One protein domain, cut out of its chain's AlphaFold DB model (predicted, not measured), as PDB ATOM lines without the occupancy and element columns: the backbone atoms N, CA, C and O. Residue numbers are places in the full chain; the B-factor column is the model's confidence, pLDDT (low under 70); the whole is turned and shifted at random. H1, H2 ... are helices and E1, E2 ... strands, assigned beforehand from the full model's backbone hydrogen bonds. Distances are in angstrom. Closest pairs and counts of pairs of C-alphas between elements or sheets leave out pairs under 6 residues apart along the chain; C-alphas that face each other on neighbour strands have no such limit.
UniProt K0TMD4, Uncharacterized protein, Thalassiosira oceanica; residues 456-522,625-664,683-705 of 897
ATOM      1  N   ARG A 456     249.117 259.740 177.862       62.59
ATOM      2  CA  ARG A 456     249.523 260.464 176.655       62.59
ATOM      3  C   ARG A 456     250.194 261.768 177.075       62.59
ATOM      4  O   ARG A 456     249.586 262.549 177.802       62.59
ATOM      5  N   THR A 457     251.412 261.998 176.593       69.94
ATOM      6  CA  THR A 457     251.998 263.338 176.572       69.94
ATOM      7  C   THR A 457     251.056 264.272 175.806       69.94
ATOM      8  O   THR A 457     250.357 263.797 174.899       69.94
ATOM      9  N   PRO A 458     251.029 265.580 176.109       79.25
ATOM     10  CA  PRO A 458     250.307 266.516 175.257       79.25
ATOM     11  C   PRO A 458     250.896 266.468 173.838       79.25
ATOM     12  O   PRO A 458     252.056 266.085 173.646       79.25
ATOM     13  N   GLU A 459     250.097 266.808 172.825       74.81
ATOM     14  CA  GLU A 459     250.576 266.766 171.440       74.81
ATOM     15  C   GLU A 459     251.788 267.702 171.250       74.81
ATOM     16  O   GLU A 459     251.810 268.781 171.847       74.81
ATOM     17  N   PRO A 460     252.786 267.358 170.408       74.19
ATOM     18  CA  PRO A 460     254.034 268.124 170.313       74.19
ATOM     19  C   PRO A 460     253.857 269.618 170.007       74.19
ATOM     20  O   PRO A 460     254.664 270.433 170.449       74.19
ATOM     21  N   PHE A 461     252.780 270.001 169.310       74.06
ATOM     22  CA  PHE A 461     252.460 271.408 169.051       74.06
ATOM     23  C   PHE A 461     252.057 272.180 170.320       74.06
ATOM     24  O   PHE A 461     252.318 273.375 170.404       74.06
ATOM     25  N   VAL A 462     251.469 271.512 171.321       80.62
ATOM     26  CA  VAL A 462     251.142 272.092 172.635       80.62
ATOM     27  C   VAL A 462     252.411 272.259 173.472       80.62
ATOM     28  O   VAL A 462     252.547 273.260 174.169       80.62
ATOM     29  N   CYS A 463     253.379 271.341 173.359       85.81
ATOM     30  CA  CYS A 463     254.711 271.527 173.945       85.81
ATOM     31  C   CYS A 463     255.437 272.723 173.313       85.81
ATOM     32  O   CYS A 463     255.960 273.567 174.033       85.81
ATOM     33  N   LEU A 464     255.445 272.826 171.980       79.94
ATOM     34  CA  LEU A 464     256.097 273.938 171.282       79.94
ATOM     35  C   LEU A 464     255.436 275.280 171.623       79.94
ATOM     36  O   LEU A 464     256.117 276.196 172.075       79.94
ATOM     37  N   ALA A 465     254.109 275.373 171.506       82.12
ATOM     38  CA  ALA A 465     253.370 276.580 171.864       82.12
ATOM     39  C   ALA A 465     253.492 276.919 173.358       82.12
ATOM     40  O   ALA A 465     253.548 278.091 173.715       82.12
ATOM     41  N   GLY A 466     253.562 275.912 174.236       89.56
ATOM     42  CA  GLY A 466     253.841 276.092 175.660       89.56
ATOM     43  C   GLY A 466     255.220 276.702 175.895       89.56
ATOM     44  O   GLY A 466     255.335 277.666 176.645       89.56
ATOM     45  N   ALA A 467     256.252 276.215 175.203       89.38
ATOM     46  CA  ALA A 467     257.600 276.767 175.290       89.38
ATOM     47  C   ALA A 467     257.665 278.201 174.737       89.38
ATOM     48  O   ALA A 467     258.240 279.074 175.382       89.38
ATOM     49  N   GLU A 468     257.038 278.484 173.592       87.31
ATOM     50  CA  GLU A 468     256.942 279.840 173.032       87.31
ATOM     51  C   GLU A 468     256.171 280.794 173.959       87.31
ATOM     52  O   GLU A 468     256.601 281.925 174.175       87.31
ATOM     53  N   PHE A 469     255.080 280.330 174.575       91.88
ATOM     54  CA  PHE A 469     254.314 281.085 175.567       91.88
ATOM     55  C   PHE A 469     255.132 281.370 176.836       91.88
ATOM     56  O   PHE A 469     255.132 282.499 177.318       91.88
ATOM     57  N   MET A 470     255.859 280.379 177.362       92.62
ATOM     58  CA  MET A 470     256.722 280.536 178.540       92.62
ATOM     59  C   MET A 470     257.866 281.520 178.264       92.62
ATOM     60  O   MET A 470     258.085 282.429 179.066       92.62
ATOM     61  N   ASN A 471     258.504 281.423 177.091       89.94
ATOM     62  CA  ASN A 471     259.484 282.405 176.625       89.94
ATOM     63  C   ASN A 471     258.852 283.797 176.519       89.94
ATOM     64  O   ASN A 471     259.364 284.747 177.098       89.94
ATOM     65  N   SER A 472     257.703 283.932 175.852       88.56
ATOM     66  CA  SER A 472     257.018 285.222 175.710       88.56
ATOM     67  C   SER A 472     256.580 285.824 177.046       88.56
ATOM     68  O   SER A 472     256.539 287.044 177.158       88.56
ATOM     69  N   LEU A 473     256.243 285.017 178.056       87.94
ATOM     70  CA  LEU A 473     255.829 285.516 179.369       87.94
ATOM     71  C   LEU A 473     257.026 285.970 180.220       87.94
ATOM     72  O   LEU A 473     256.896 286.919 180.992       87.94
ATOM     73  N   LEU A 474     258.183 285.314 180.075       88.12
ATOM     74  CA  LEU A 474     259.403 285.584 180.848       88.12
ATOM     75  C   LEU A 474     260.384 286.551 180.157       88.12
ATOM     76  O   LEU A 474     261.261 287.090 180.825       88.12
ATOM     77  N   SER A 475     260.278 286.744 178.837       81.69
ATOM     78  CA  SER A 475     261.218 287.531 178.013       81.69
ATOM     79  C   SER A 475     260.602 288.747 177.312       81.69
ATOM     80  O   SER A 475     261.326 289.473 176.632       81.69
ATOM     81  N   ASP A 476     259.296 288.992 177.447       73.12
ATOM     82  CA  ASP A 476     258.690 290.250 177.001       73.12
ATOM     83  C   ASP A 476     259.277 291.414 177.824       73.12
ATOM     84  O   ASP A 476     259.183 291.441 179.051       73.12
ATOM     85  N   GLU A 477     259.870 292.420 177.174       62.03
ATOM     86  CA  GLU A 477     260.372 293.607 177.884       62.03
ATOM     87  C   GLU A 477     259.208 294.398 178.543       62.03
ATOM     88  O   GLU A 477     259.407 295.220 179.441       62.03
ATOM     89  N   HIS A 478     257.953 294.115 178.170       55.62
ATOM     90  CA  HIS A 478     256.737 294.587 178.837       55.62
ATOM     91  C   HIS A 478     256.199 293.625 179.929       55.62
ATOM     92  O   HIS A 478     255.225 293.961 180.618       55.62
ATOM     93  N   THR A 479     256.846 292.475 180.168       52.47
ATOM     94  CA  THR A 479     256.772 291.715 181.430       52.47
ATOM     95  C   THR A 479     257.994 291.904 182.326       52.47
ATOM     96  O   THR A 479     257.830 291.757 183.531       52.47
ATOM     97  N   THR A 480     259.147 292.393 181.854       49.69
ATOM     98  CA  THR A 480     260.093 293.062 182.778       49.69
ATOM     99  C   THR A 480     259.494 294.362 183.323       49.69
ATOM    100  O   THR A 480     259.616 294.639 184.509       49.69
ATOM    101  N   ASN A 481     258.655 295.057 182.544       47.25
ATOM    102  CA  ASN A 481     257.749 296.091 183.077       47.25
ATOM    103  C   ASN A 481     256.591 295.530 183.950       47.25
ATOM    104  O   ASN A 481     255.639 296.255 184.240       47.25
ATOM    105  N   MET A 482     256.638 294.258 184.387       49.12
ATOM    106  CA  MET A 482     255.894 293.798 185.574       49.12
ATOM    107  C   MET A 482     256.562 294.225 186.888       49.12
ATOM    108  O   MET A 482     255.953 293.998 187.928       49.12
ATOM    109  N   GLU A 483     257.706 294.926 186.848       52.69
ATOM    110  CA  GLU A 483     258.222 295.799 187.924       52.69
ATOM    111  C   GLU A 483     257.267 296.985 188.224       52.69
ATOM    112  O   GLU A 483     257.643 298.154 188.325       52.69
ATOM    113  N   VAL A 484     255.977 296.684 188.390       52.75
ATOM    114  CA  VAL A 484     254.965 297.540 189.005       52.75
ATOM    115  C   VAL A 484     255.226 297.482 190.510       52.75
ATOM    116  O   VAL A 484     254.492 296.844 191.258       52.75
ATOM    117  N   GLY A 485     256.336 298.076 190.947       63.78
ATOM    118  CA  GLY A 485     256.908 297.831 192.271       63.78
ATOM    119  C   GLY A 485     257.633 296.483 192.364       63.78
ATOM    120  O   GLY A 485     258.002 295.873 191.363       63.78
ATOM    121  N   ASP A 486     257.845 296.018 193.591       76.44
ATOM    122  CA  ASP A 486     258.879 295.040 193.953       76.44
ATOM    123  C   ASP A 486     258.605 293.559 193.609       76.44
ATOM    124  O   ASP A 486     259.223 292.672 194.200       76.44
ATOM    125  N   CYS A 487     257.678 293.265 192.690       83.38
ATOM    126  CA  CYS A 487     257.231 291.906 192.364       83.38
ATOM    127  C   CYS A 487     257.627 291.492 190.936       83.38
ATOM    128  O   CYS A 487     257.099 292.025 189.963       83.38
ATOM    129  N   ARG A 488     258.483 290.474 190.798       86.38
ATOM    130  CA  ARG A 488     258.995 289.955 189.517       86.38
ATOM    131  C   ARG A 488     258.563 288.502 189.304       86.38
ATOM    132  O   ARG A 488     258.892 287.635 190.109       86.38
ATOM    133  N   LEU A 489     257.878 288.203 188.198       88.88
ATOM    134  CA  LEU A 489     257.737 286.820 187.721       88.88
ATOM    135  C   LEU A 489     259.093 286.380 187.147       88.88
ATOM    136  O   LEU A 489     259.575 286.993 186.198       88.88
ATOM    137  N   PHE A 490     259.710 285.343 187.716       89.88
ATOM    138  CA  PHE A 490     261.045 284.874 187.308       89.88
ATOM    139  C   PHE A 490     261.063 283.423 186.809       89.88
ATOM    140  O   PHE A 490     262.095 282.965 186.319       89.88
ATOM    141  N   GLY A 491     259.945 282.698 186.911       92.69
ATOM    142  CA  GLY A 491     259.852 281.326 186.425       92.69
ATOM    143  C   GLY A 491     258.435 280.827 186.196       92.69
ATOM    144  O   GLY A 491     257.466 281.344 186.758       92.69
ATOM    145  N   LEU A 492     258.338 279.787 185.375       95.19
ATOM    146  CA  LEU A 492     257.108 279.079 185.055       95.19
ATOM    147  C   LEU A 492     257.415 277.593 184.816       95.19
ATOM    148  O   LEU A 492     258.382 277.255 184.134       95.19
ATOM    149  N   SER A 493     256.557 276.707 185.314       96.00
ATOM    150  CA  SER A 493     256.532 275.287 184.938       96.00
ATOM    151  C   SER A 493     255.143 274.908 184.445       96.00
ATOM    152  O   SER A 493     254.156 275.191 185.123       96.00
ATOM    153  N   MET A 494     255.069 274.250 183.288       95.56
ATOM    154  CA  MET A 494     253.836 273.696 182.727       95.56
ATOM    155  C   MET A 494     253.765 272.200 183.023       95.56
ATOM    156  O   MET A 494     254.687 271.445 182.704       95.56
ATOM    157  N   LEU A 495     252.637 271.774 183.582       94.06
ATOM    158  CA  LEU A 495     252.271 270.383 183.785       94.06
ATOM    159  C   LEU A 495     251.077 270.019 182.893       94.06
ATOM    160  O   LEU A 495     250.155 270.817 182.722       94.06
ATOM    161  N   TYR A 496     251.067 268.794 182.378       91.56
ATOM    162  CA  TYR A 496     249.920 268.190 181.699       91.56
ATOM    163  C   TYR A 496     249.560 266.890 182.410       91.56
ATOM    164  O   TYR A 496     250.435 266.061 182.661       91.56
ATOM    165  N   ARG A 497     248.287 266.725 182.786       88.62
ATOM    166  CA  ARG A 497     247.774 265.569 183.546       88.62
ATOM    167  C   ARG A 497     248.686 265.183 184.726       88.62
ATOM    168  O   ARG A 497     248.958 264.009 184.969       88.62
ATOM    169  N   ASN A 498     249.132 266.195 185.475       87.75
ATOM    170  CA  ASN A 498     249.981 266.101 186.675       87.75
ATOM    171  C   ASN A 498     251.464 265.749 186.420       87.75
ATOM    172  O   ASN A 498     252.198 265.538 187.382       87.75
ATOM    173  N   GLN A 499     251.924 265.679 185.168       84.31
ATOM    174  CA  GLN A 499     253.334 265.467 184.813       84.31
ATOM    175  C   GLN A 499     253.975 266.786 184.380       84.31
ATOM    176  O   GLN A 499     253.384 267.494 183.568       84.31
ATOM    177  N   VAL A 500     255.166 267.126 184.890       89.12
ATOM    178  CA  VAL A 500     255.924 268.299 184.413       89.12
ATOM    179  C   VAL A 500     256.356 268.059 182.964       89.12
ATOM    180  O   VAL A 500     257.033 267.078 182.673       89.12
ATOM    181  N   VAL A 501     255.957 268.957 182.060       90.69
ATOM    182  CA  VAL A 501     256.263 268.884 180.619       90.69
ATOM    183  C   VAL A 501     257.343 269.892 180.242       90.69
ATOM    184  O   VAL A 501     258.235 269.580 179.461       90.69
ATOM    185  N   LEU A 502     257.262 271.103 180.801       91.62
ATOM    186  CA  LEU A 502     258.192 272.202 180.542       91.62
ATOM    187  C   LEU A 502     258.489 272.952 181.836       91.62
ATOM    188  O   LEU A 502     257.635 273.070 182.714       91.62
ATOM    189  N   THR A 503     259.689 273.510 181.931       93.44
ATOM    190  CA  THR A 503     260.113 274.409 183.008       93.44
ATOM    191  C   THR A 503     261.059 275.445 182.426       93.44
ATOM    192  O   THR A 503     261.929 275.100 181.630       93.44
ATOM    193  N   GLN A 504     260.875 276.708 182.802       92.88
ATOM    194  CA  GLN A 504     261.732 277.807 182.385       92.88
ATOM    195  C   GLN A 504     261.862 278.840 183.506       92.88
ATOM    196  O   GLN A 504     260.875 279.212 184.140       92.88
ATOM    197  N   PHE A 505     263.082 279.334 183.698       90.75
ATOM    198  CA  PHE A 505     263.409 280.454 184.576       90.75
ATOM    199  C   PHE A 505     264.123 281.547 183.768       90.75
ATOM    200  O   PHE A 505     264.753 281.260 182.750       90.75
ATOM    201  N   ALA A 506     263.980 282.801 184.195       81.88
ATOM    202  CA  ALA A 506     264.557 283.969 183.524       81.88
ATOM    203  C   ALA A 506     266.048 284.184 183.857       81.88
ATOM    204  O   ALA A 506     266.791 284.742 183.053       81.88
ATOM    205  N   ASP A 507     266.480 283.719 185.032       75.69
ATOM    206  CA  ASP A 507     267.879 283.713 185.469       75.69
ATOM    207  C   ASP A 507     268.469 282.294 185.321       75.69
ATOM    208  O   ASP A 507     267.741 281.335 185.070       75.69
ATOM    209  N   SER A 508     269.778 282.116 185.550       66.81
ATOM    210  CA  SER A 508     270.448 280.798 185.558       66.81
ATOM    211  C   SER A 508     270.125 279.956 186.808       66.81
ATOM    212  O   SER A 508     271.020 279.397 187.445       66.81
ATOM    213  N   PHE A 509     268.856 279.933 187.208       75.25
ATOM    214  CA  PHE A 509     268.345 279.181 188.341       75.25
ATOM    215  C   PHE A 509     267.779 277.848 187.850       75.25
ATOM    216  O   PHE A 509     266.766 277.807 187.157       75.25
ATOM    217  N   ASP A 510     268.458 276.764 188.211       73.88
ATOM    218  CA  ASP A 510     268.034 275.400 187.917       73.88
ATOM    219  C   ASP A 510     267.220 274.855 189.103       73.88
ATOM    220  O   ASP A 510     267.751 274.678 190.205       73.88
ATOM    221  N   MET A 511     265.918 274.632 188.896       79.56
ATOM    222  CA  MET A 511     265.067 273.919 189.849       79.56
ATOM    223  C   MET A 511     264.813 272.509 189.325       79.56
ATOM    224  O   MET A 511     264.168 272.334 188.291       79.56
ATOM    225  N   SER A 512     265.254 271.505 190.085       78.94
ATOM    226  CA  SER A 512     265.065 270.108 189.705       78.94
ATOM    227  C   SER A 512     263.577 269.735 189.626       78.94
ATOM    228  O   SER A 512     262.736 270.223 190.393       78.94
ATOM    229  N   ILE A 513     263.250 268.843 188.690       77.00
ATOM    230  CA  ILE A 513     261.872 268.430 188.382       77.00
ATOM    231  C   ILE A 513     261.200 267.777 189.606       77.00
ATOM    232  O   ILE A 513     259.997 267.927 189.817       77.00
ATOM    233  N   GLU A 514     261.983 267.137 190.476       75.44
ATOM    234  CA  GLU A 514     261.547 266.577 191.755       75.44
ATOM    235  C   GLU A 514     261.006 267.645 192.712       75.44
ATOM    236  O   GLU A 514     259.987 267.416 193.366       75.44
ATOM    237  N   LEU A 515     261.646 268.820 192.795       73.94
ATOM    238  CA  LEU A 515     261.179 269.901 193.668       73.94
ATOM    239  C   LEU A 515     259.888 270.528 193.123       73.94
ATOM    240  O   LEU A 515     258.983 270.838 193.895       73.94
ATOM    241  N   ILE A 516     259.768 270.636 191.799       82.12
ATOM    242  CA  ILE A 516     258.568 271.136 191.108       82.12
ATOM    243  C   ILE A 516     257.380 270.190 191.357       82.12
ATOM    244  O   ILE A 516     256.294 270.644 191.718       82.12
ATOM    245  N   HIS A 517     257.599 268.873 191.270       79.69
ATOM    246  CA  HIS A 517     256.605 267.868 191.657       79.69
ATOM    247  C   HIS A 517     256.261 267.913 193.153       79.69
ATOM    248  O   HIS A 517     255.085 267.888 193.502       79.69
ATOM    249  N   MET A 518     257.250 268.041 194.044       72.88
ATOM    250  CA  MET A 518     257.019 268.145 195.494       72.88
ATOM    251  C   MET A 518     256.175 269.378 195.858       72.88
ATOM    252  O   MET A 518     255.313 269.312 196.737       72.88
ATOM    253  N   ILE A 519     256.399 270.495 195.163       78.44
ATOM    254  CA  ILE A 519     255.597 271.716 195.267       78.44
ATOM    255  C   ILE A 519     254.161 271.450 194.779       78.44
ATOM    256  O   ILE A 519     253.212 271.726 195.516       78.44
ATOM    257  N   PHE A 520     253.988 270.862 193.589       85.69
ATOM    258  CA  PHE A 520     252.678 270.539 193.006       85.69
ATOM    259  C   PHE A 520     251.837 269.593 193.883       85.69
ATOM    260  O   PHE A 520     250.690 269.901 194.221       85.69
ATOM    261  N   ASP A 521     252.421 268.475 194.321       80.00
ATOM    262  CA  ASP A 521     251.756 267.492 195.181       80.00
ATOM    263  C   ASP A 521     251.366 268.104 196.534       80.00
ATOM    264  O   ASP A 521     250.301 267.793 197.077       80.00
ATOM    265  N   ARG A 522     252.179 269.026 197.073       76.19
ATOM    266  CA  ARG A 522     251.849 269.743 198.312       76.19
ATOM    267  C   ARG A 522     250.689 270.721 198.130       76.19
ATOM    268  O   ARG A 522     249.861 270.818 199.040       76.19
ATOM    269  N   GLN A 625     261.913 287.467 198.833       78.75
ATOM    270  CA  GLN A 625     261.088 286.314 199.195       78.75
ATOM    271  C   GLN A 625     260.537 285.637 197.936       78.75
ATOM    272  O   GLN A 625     259.965 286.295 197.068       78.75
ATOM    273  N   THR A 626     260.681 284.313 197.845       82.00
ATOM    274  CA  THR A 626     260.120 283.514 196.747       82.00
ATOM    275  C   THR A 626     258.737 282.977 197.111       82.00
ATOM    276  O   THR A 626     258.570 282.263 198.107       82.00
ATOM    277  N   HIS A 627     257.760 283.282 196.263       83.19
ATOM    278  CA  HIS A 627     256.391 282.778 196.326       83.19
ATOM    279  C   HIS A 627     256.078 281.973 195.064       83.19
ATOM    280  O   HIS A 627     256.598 282.270 193.988       83.19
ATOM    281  N   VAL A 628     255.212 280.967 195.186       86.62
ATOM    282  CA  VAL A 628     254.748 280.174 194.039       86.62
ATOM    283  C   VAL A 628     253.233 280.203 193.981       86.62
ATOM    284  O   VAL A 628     252.590 279.989 195.004       86.62
ATOM    285  N   GLY A 629     252.679 280.462 192.797       87.00
ATOM    286  CA  GLY A 629     251.254 280.357 192.497       87.00
ATOM    287  C   GLY A 629     250.951 279.109 191.672       87.00
ATOM    288  O   GLY A 629     251.584 278.909 190.632       87.00
ATOM    289  N   LEU A 630     249.972 278.303 192.094       89.69
ATOM    290  CA  LEU A 630     249.393 277.237 191.269       89.69
ATOM    291  C   LEU A 630     248.150 277.744 190.523       89.69
ATOM    292  O   LEU A 630     247.222 278.270 191.139       89.69
ATOM    293  N   PHE A 631     248.116 277.506 189.213       88.62
ATOM    294  CA  PHE A 631     246.954 277.685 188.342       88.62
ATOM    295  C   PHE A 631     246.582 276.346 187.694       88.62
ATOM    296  O   PHE A 631     247.445 275.688 187.119       88.62
ATOM    297  N   GLU A 632     245.313 275.941 187.742       87.31
ATOM    298  CA  GLU A 632     244.826 274.686 187.141       87.31
ATOM    299  C   GLU A 632     243.698 274.970 186.137       87.31
ATOM    300  O   GLU A 632     242.831 275.808 186.393       87.31
ATOM    301  N   SER A 633     243.714 274.293 184.984       87.56
ATOM    302  CA  SER A 633     242.707 274.431 183.924       87.56
ATOM    303  C   SER A 633     242.572 273.113 183.153       87.56
ATOM    304  O   SER A 633     243.343 272.815 182.240       87.56
ATOM    305  N   ASP A 634     241.574 272.322 183.543       85.56
ATOM    306  CA  ASP A 634     241.264 270.972 183.054       85.56
ATOM    307  C   ASP A 634     242.478 270.022 183.077       85.56
ATOM    308  O   ASP A 634     242.821 269.472 184.121       85.56
ATOM    309  N   GLU A 635     243.126 269.812 181.930       88.44
ATOM    310  CA  GLU A 635     244.278 268.918 181.787       88.44
ATOM    311  C   GLU A 635     245.624 269.608 182.031       88.44
ATOM    312  O   GLU A 635     246.631 268.928 182.234       88.44
ATOM    313  N   LEU A 636     245.657 270.941 181.976       91.50
ATOM    314  CA  LEU A 636     246.860 271.749 182.140       91.50
ATOM    315  C   LEU A 636     246.944 272.308 183.561       91.50
ATOM    316  O   LEU A 636     245.942 272.625 184.209       91.50
ATOM    317  N   SER A 637     248.160 272.456 184.064       93.50
ATOM    318  CA  SER A 637     248.429 273.147 185.323       93.50
ATOM    319  C   SER A 637     249.753 273.892 185.236       93.50
ATOM    320  O   SER A 637     250.667 273.460 184.540       93.50
ATOM    321  N   PHE A 638     249.867 275.017 185.930       94.19
ATOM    322  CA  PHE A 638     251.022 275.900 185.849       94.19
ATOM    323  C   PHE A 638     251.479 276.326 187.238       94.19
ATOM    324  O   PHE A 638     250.679 276.813 188.038       94.19
ATOM    325  N   LEU A 639     252.777 276.185 187.499       93.88
ATOM    326  CA  LEU A 639     253.441 276.750 188.668       93.88
ATOM    327  C   LEU A 639     254.175 278.023 188.250       93.88
ATOM    328  O   LEU A 639     255.143 277.966 187.497       93.88
ATOM    329  N   THR A 640     253.692 279.167 188.722       92.69
ATOM    330  CA  THR A 640     254.295 280.494 188.513       92.69
ATOM    331  C   THR A 640     255.185 280.848 189.694       92.69
ATOM    332  O   THR A 640     254.753 280.730 190.838       92.69
ATOM    333  N   PHE A 641     256.412 281.294 189.438       91.19
ATOM    334  CA  PHE A 641     257.393 281.613 190.473       91.19
ATOM    335  C   PHE A 641     257.641 283.128 190.511       91.19
ATOM    336  O   PHE A 641     258.080 283.716 189.519       91.19
ATOM    337  N   PHE A 642     257.364 283.751 191.658       88.19
ATOM    338  CA  PHE A 642     257.487 285.192 191.890       88.19
ATOM    339  C   PHE A 642     258.589 285.498 192.920       88.19
ATOM    340  O   PHE A 642     258.622 284.904 194.000       88.19
ATOM    341  N   GLU A 643     259.469 286.446 192.600       86.94
ATOM    342  CA  GLU A 643     260.340 287.146 193.549       86.94
ATOM    343  C   GLU A 643     259.594 288.391 194.051       86.94
ATOM    344  O   GLU A 643     259.088 289.172 193.245       86.94
ATOM    345  N   LEU A 644     259.539 288.598 195.368       83.81
ATOM    346  CA  LEU A 644     259.109 289.857 195.979       83.81
ATOM    347  C   LEU A 644     260.246 290.415 196.831       83.81
ATOM    348  O   LEU A 644     260.717 289.721 197.733       83.81
ATOM    349  N   GLN A 645     260.680 291.655 196.603       80.50
ATOM    350  CA  GLN A 645     261.563 292.311 197.576       80.50
ATOM    351  C   GLN A 645     260.751 292.587 198.848       80.50
ATOM    352  O   GLN A 645     259.622 293.065 198.767       80.50
ATOM    353  N   SER A 646     261.293 292.274 200.025       71.88
ATOM    354  CA  SER A 646     260.668 292.648 201.297       71.88
ATOM    355  C   SER A 646     261.472 293.733 202.000       71.88
ATOM    356  O   SER A 646     262.681 293.603 202.202       71.88
ATOM    357  N   SER A 647     260.784 294.816 202.368       67.31
ATOM    358  CA  SER A 647     261.320 295.842 203.253       67.31
ATOM    359  C   SER A 647     261.539 295.242 204.646       67.31
ATOM    360  O   SER A 647     260.845 294.320 205.072       67.31
ATOM    361  N   HIS A 648     262.595 295.692 205.316       56.97
ATOM    362  CA  HIS A 648     263.475 294.754 206.017       56.97
ATOM    363  C   HIS A 648     263.000 294.243 207.402       56.97
ATOM    364  O   HIS A 648     263.734 293.466 208.012       56.97
ATOM    365  N   ASP A 649     261.817 294.654 207.890       56.22
ATOM    366  CA  ASP A 649     261.447 294.566 209.320       56.22
ATOM    367  C   ASP A 649     259.977 294.209 209.676       56.22
ATOM    368  O   ASP A 649     259.690 294.052 210.862       56.22
ATOM    369  N   GLU A 650     259.021 294.074 208.739       53.25
ATOM    370  CA  GLU A 650     257.586 293.952 209.109       53.25
ATOM    371  C   GLU A 650     256.811 292.725 208.579       53.25
ATOM    372  O   GLU A 650     257.207 292.027 207.644       53.25
ATOM    373  N   VAL A 651     255.683 292.488 209.267       57.16
ATOM    374  CA  VAL A 651     254.648 291.446 209.113       57.16
ATOM    375  C   VAL A 651     254.368 291.083 207.651       57.16
ATOM    376  O   VAL A 651     254.234 291.960 206.796       57.16
ATOM    377  N   GLY A 652     254.244 289.783 207.369       62.50
ATOM    378  CA  GLY A 652     254.289 289.244 206.013       62.50
ATOM    379  C   GLY A 652     253.245 289.846 205.068       62.50
ATOM    380  O   GLY A 652     252.058 289.896 205.381       62.50
ATOM    381  N   ILE A 653     253.678 290.216 203.855       63.66
ATOM    382  CA  ILE A 653     252.840 290.806 202.789       63.66
ATOM    383  C   ILE A 653     251.553 289.988 202.559       63.66
ATOM    384  O   ILE A 653     250.485 290.544 202.305       63.66
ATOM    385  N   LEU A 654     251.633 288.659 202.693       60.12
ATOM    386  CA  LEU A 654     250.497 287.751 202.531       60.12
ATOM    387  C   LEU A 654     249.426 287.915 203.629       60.12
ATOM    388  O   LEU A 654     248.237 287.841 203.334       60.12
ATOM    389  N   GLU A 655     249.818 288.194 204.872       64.19
ATOM    390  CA  GLU A 655     248.891 288.445 205.986       64.19
ATOM    391  C   GLU A 655     248.198 289.803 205.821       64.19
ATOM    392  O   GLU A 655     247.001 289.930 206.090       64.19
ATOM    393  N   GLN A 656     248.910 290.798 205.281       62.84
ATOM    394  CA  GLN A 656     248.321 292.082 204.888       62.84
ATOM    395  C   GLN A 656     247.350 291.926 203.705       62.84
ATOM    396  O   GLN A 656     246.267 292.509 203.723       62.84
ATOM    397  N   LEU A 657     247.682 291.102 202.702       62.59
ATOM    398  CA  LEU A 657     246.785 290.754 201.589       62.59
ATOM    399  C   LEU A 657     245.492 290.097 202.078       62.59
ATOM    400  O   LEU A 657     244.405 290.536 201.703       62.59
ATOM    401  N   VAL A 658     245.603 289.084 202.944       59.88
ATOM    402  CA  VAL A 658     244.449 288.416 203.560       59.88
ATOM    403  C   VAL A 658     243.614 289.427 204.350       59.88
ATOM    404  O   VAL A 658     242.411 289.531 204.110       59.88
ATOM    405  N   SER A 659     244.241 290.231 205.214       59.66
ATOM    406  CA  SER A 659     243.557 291.243 206.037       59.66
ATOM    407  C   SER A 659     242.818 292.293 205.201       59.66
ATOM    408  O   SER A 659     241.661 292.603 205.476       59.66
ATOM    409  N   ASN A 660     243.443 292.806 204.139       56.28
ATOM    410  CA  ASN A 660     242.832 293.805 203.261       56.28
ATOM    411  C   ASN A 660     241.684 293.217 202.423       56.28
ATOM    412  O   ASN A 660     240.656 293.871 202.255       56.28
ATOM    413  N   ALA A 661     241.802 291.964 201.968       54.56
ATOM    414  CA  ALA A 661     240.726 291.266 201.262       54.56
ATOM    415  C   ALA A 661     239.477 291.025 202.139       54.56
ATOM    416  O   ALA A 661     238.375 290.903 201.608       54.56
ATOM    417  N   HIS A 662     239.622 290.988 203.469       48.62
ATOM    418  CA  HIS A 662     238.501 290.814 204.403       48.62
ATOM    419  C   HIS A 662     237.669 292.089 204.627       48.62
ATOM    420  O   HIS A 662     236.520 291.988 205.056       48.62
ATOM    421  N   LEU A 663     238.223 293.282 204.376       45.41
ATOM    422  CA  LEU A 663     237.609 294.543 204.819       45.41
ATOM    423  C   LEU A 663     236.563 295.128 203.857       45.41
ATOM    424  O   LEU A 663     235.822 296.017 204.268       45.41
ATOM    425  N   GLY A 664     236.481 294.646 202.611       45.75
ATOM    426  CA  GLY A 664     235.408 295.009 201.668       45.75
ATOM    427  C   GLY A 664     235.244 296.517 201.427       45.75
ATOM    428  O   GLY A 664     234.122 296.993 201.279       45.75
ATOM    429  N   PRO A 683     250.083 295.900 197.946       69.00
ATOM    430  CA  PRO A 683     249.508 294.578 197.705       69.00
ATOM    431  C   PRO A 683     248.936 294.431 196.285       69.00
ATOM    432  O   PRO A 683     248.832 293.319 195.760       69.00
ATOM    433  N   LYS A 684     248.592 295.555 195.638       75.81
ATOM    434  CA  LYS A 684     248.102 295.598 194.257       75.81
ATOM    435  C   LYS A 684     249.150 295.120 193.257       75.81
ATOM    436  O   LYS A 684     248.753 294.567 192.240       75.81
ATOM    437  N   SER A 685     250.447 295.255 193.540       76.00
ATOM    438  CA  SER A 685     251.536 294.802 192.663       76.00
ATOM    439  C   SER A 685     251.495 293.292 192.426       76.00
ATOM    440  O   SER A 685     251.395 292.844 191.282       76.00
ATOM    441  N   LEU A 686     251.473 292.497 193.505       79.25
ATOM    442  CA  LEU A 686     251.368 291.038 193.408       79.25
ATOM    443  C   LEU A 686     250.021 290.615 192.810       79.25
ATOM    444  O   LEU A 686     249.970 289.746 191.942       79.25
ATOM    445  N   MET A 687     248.927 291.260 193.223       80.31
ATOM    446  CA  MET A 687     247.591 290.960 192.696       80.31
ATOM    447  C   MET A 687     247.468 291.276 191.196       80.31
ATOM    448  O   MET A 687     246.817 290.529 190.466       80.31
ATOM    449  N   PHE A 688     248.127 292.331 190.710       81.75
ATOM    450  CA  PHE A 688     248.202 292.684 189.293       81.75
ATOM    451  C   PHE A 688     249.060 291.686 188.506       81.75
ATOM    452  O   PHE A 688     248.626 291.233 187.447       81.75
ATOM    453  N   ALA A 689     250.216 291.275 189.040       81.62
ATOM    454  CA  ALA A 689     251.054 290.232 188.445       81.62
ATOM    455  C   ALA A 689     250.297 288.900 188.306       81.62
ATOM    456  O   ALA A 689     250.231 288.334 187.216       81.62
ATOM    457  N   ILE A 690     249.630 288.453 189.376       83.38
ATOM    458  CA  ILE A 690     248.774 287.257 189.394       83.38
ATOM    459  C   ILE A 690     247.604 287.385 188.408       83.38
ATOM    460  O   ILE A 690     247.304 286.436 187.685       83.38
ATOM    461  N   THR A 691     246.960 288.554 188.334       82.81
ATOM    462  CA  THR A 691     245.807 288.778 187.443       82.81
ATOM    463  C   THR A 691     246.210 288.805 185.968       82.81
ATOM    464  O   THR A 691     245.551 288.158 185.149       82.81
ATOM    465  N   LYS A 692     247.317 289.477 185.614       85.00
ATOM    466  CA  LYS A 692     247.863 289.479 184.245       85.00
ATOM    467  C   LYS A 692     248.335 288.075 183.844       85.00
ATOM    468  O   LYS A 692     247.944 287.597 182.780       85.00
ATOM    469  N   ALA A 693     249.069 287.382 184.722       85.50
ATOM    470  CA  ALA A 693     249.507 286.006 184.493       85.50
ATOM    471  C   ALA A 693     248.320 285.051 184.279       85.50
ATOM    472  O   ALA A 693     248.298 284.347 183.273       85.50
ATOM    473  N   ASN A 694     247.293 285.071 185.141       86.31
ATOM    474  CA  ASN A 694     246.102 284.236 184.946       86.31
ATOM    475  C   ASN A 694     245.382 284.567 183.631       86.31
ATOM    476  O   ASN A 694     244.965 283.652 182.936       86.31
ATOM    477  N   GLY A 695     245.238 285.846 183.264       88.06
ATOM    478  CA  GLY A 695     244.606 286.232 181.998       88.06
ATOM    479  C   GLY A 695     245.332 285.667 180.770       88.06
ATOM    480  O   GLY A 695     244.690 285.183 179.838       88.06
ATOM    481  N   GLN A 696     246.667 285.664 180.790       90.56
ATOM    482  CA  GLN A 696     247.491 285.066 179.733       90.56
ATOM    483  C   GLN A 696     247.440 283.526 179.765       90.56
ATOM    484  O   GLN A 696     247.308 282.900 178.714       90.56
ATOM    485  N   LEU A 697     247.463 282.914 180.953       91.50
ATOM    486  CA  LEU A 697     247.340 281.464 181.142       91.50
ATOM    487  C   LEU A 697     245.961 280.929 180.729       91.50
ATOM    488  O   LEU A 697     245.889 279.887 180.088       91.50
ATOM    489  N   ASP A 698     244.869 281.638 181.020       90.12
ATOM    490  CA  ASP A 698     243.528 281.275 180.549       90.12
ATOM    491  C   ASP A 698     243.381 281.462 179.039       90.12
ATOM    492  O   ASP A 698     242.732 280.640 178.396       90.12
ATOM    493  N   ALA A 699     243.993 282.488 178.439       90.56
ATOM    494  CA  ALA A 699     244.027 282.623 176.982       90.56
ATOM    495  C   ALA A 699     244.773 281.444 176.326       90.56
ATOM    496  O   ALA A 699     244.279 280.871 175.353       90.56
ATOM    497  N   PHE A 700     245.907 281.025 176.900       93.00
ATOM    498  CA  PHE A 700     246.630 279.824 176.475       93.00
ATOM    499  C   PHE A 700     245.763 278.566 176.641       93.00
ATOM    500  O   PHE A 700     245.503 277.859 175.670       93.00
ATOM    501  N   CYS A 701     245.225 278.321 177.839       90.94
ATOM    502  CA  CYS A 701     244.399 277.147 178.115       90.94
ATOM    503  C   CYS A 701     243.157 277.102 177.220       90.94
ATOM    504  O   CYS A 701     242.853 276.058 176.668       90.94
ATOM    505  N   ASN A 702     242.460 278.214 176.990       89.00
ATOM    506  CA  ASN A 702     241.298 278.236 176.094       89.00
ATOM    507  C   ASN A 702     241.662 278.052 174.607       89.00
ATOM    508  O   ASN A 702     240.793 277.690 173.818       89.00
ATOM    509  N   THR A 703     242.930 278.251 174.228       89.06
ATOM    510  CA  THR A 703     243.446 277.959 172.879       89.06
ATOM    511  C   THR A 703     243.863 276.489 172.722       89.06
ATOM    512  O   THR A 703     243.713 275.928 171.636       89.06
ATOM    513  N   PHE A 704     244.361 275.861 173.796       84.12
ATOM    514  CA  PHE A 704     244.964 274.518 173.782       84.12
ATOM    515  C   PHE A 704     244.210 273.440 174.585       84.12
ATOM    516  O   PHE A 704     244.637 272.286 174.587       84.12
ATOM    517  N   LYS A 705     243.073 273.768 175.216       80.81
ATOM    518  CA  LYS A 705     242.090 272.793 175.725       80.81
ATOM    519  C   LYS A 705     241.762 271.807 174.605       80.81
ATOM    520  O   LYS A 705     241.579 272.214 173.455       80.81
TER     521      LYS A 705
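Overview. This is residues 456 to 522, 625 to 664 and 683 to 705 of the 897 residues of an uncharacterized protein of Thalassiosira oceanica (UniProt K0TMD4). A twisted antiparallel sheet of four strands, in the order E2 E1 E4 E3, is the middle of three layers: the long helices H1 and H5 run along the strands over one face, and the shorter H3 crosses the strands over the other. H4 lies off the sheet, near Pro 683 where H5 begins, and the small H2 lies beyond the end of H1. The printed part has 130 residues, with five named helices and four named strands in the order H1 H2 E1 E2 H3 E3 E4 H4 H5; the class is mixed, helices and strands. The whole is compact, with a radius of gyration of the C-alphas of 15.3 A, and its outline is elongated, spanning 47 by 30 by 29 A.

Arrangement. Begin at the inner strands E1, residues 487 to 496, and E4, residues 636 to 645: they are antiparallel, with N 493 and O 639 2.9 A apart, within hydrogen-bond range. At residue 490 E1 bends by 54 degrees. Edge strand E2, residues 499 to 505, forms a hairpin with E1; look at N 494 and O 502, 2.9 A apart. Edge strand E3, residues 625 to 633, forms a hairpin with E4; look at N 629 and O 640, 2.9 A apart. H1, residues 460 to 475, is over E2 and E1 at a height over the sheet of 9.1 A; the C-alphas of Met 470 and Leu 492, its closest to E1, are 6.7 A apart. H5, residues 683 to 704, is on the same face, over E4 at a height of 8.3 A; its closest C-alphas to E4 are Cys 701 and Leu 636, 7.2 A. H1 and H5 are close but not clearly touching, at a shallow tilt of 22 degrees, opposite ways; Val 462 and Phe 704 have their closest C-alphas, 6.7 A. On the opposite face H3, residues 513 to 522, runs across the strands over E1 and E4, at 90 degrees to E1 on the local plane. H4, residues 653 to 662, is not on the sheet and only just touches H5, with 3 pairs of C-alphas within 8 A, through residue 683 of H5 alone; the closest are Leu 657 and Pro 683, 6.1 A. H2, residues 477 to 480, only grazes the sheet with residues 479 to 480. In H1, H3, H4 and H5 every O i to N i+4 pair is within hydrogen-bond range; H2 is too short for one, and its one O i to N i+3 pair is not within range.

Along the chain. Find C-alpha 460 at (254.034, 268.124, 170.313); from there H1 runs 22.1 A to C-alpha 475. E1 is 27.0 A long, E2 18.1 A, E3 26.7 A and E4 29.6 A. H5 runs 31.5 A from C-alpha 683 to C-alpha 704 at (244.964, 274.518, 173.782).

Size, cuts and confidence. The C-alphas farthest apart, of Arg 456 and Asp 649, are 48.7 A apart. Residues 523 to 624 and 665 to 682 are not printed; the C-alpha gaps are 19.0 A and 14.7 A. Of the links that are printed whole, none is long. Look for pLDDT under 70 at residues 456 to 457, 477 to 485, 508, 647 to 664 and 683; the mean of the printed part is 78.6.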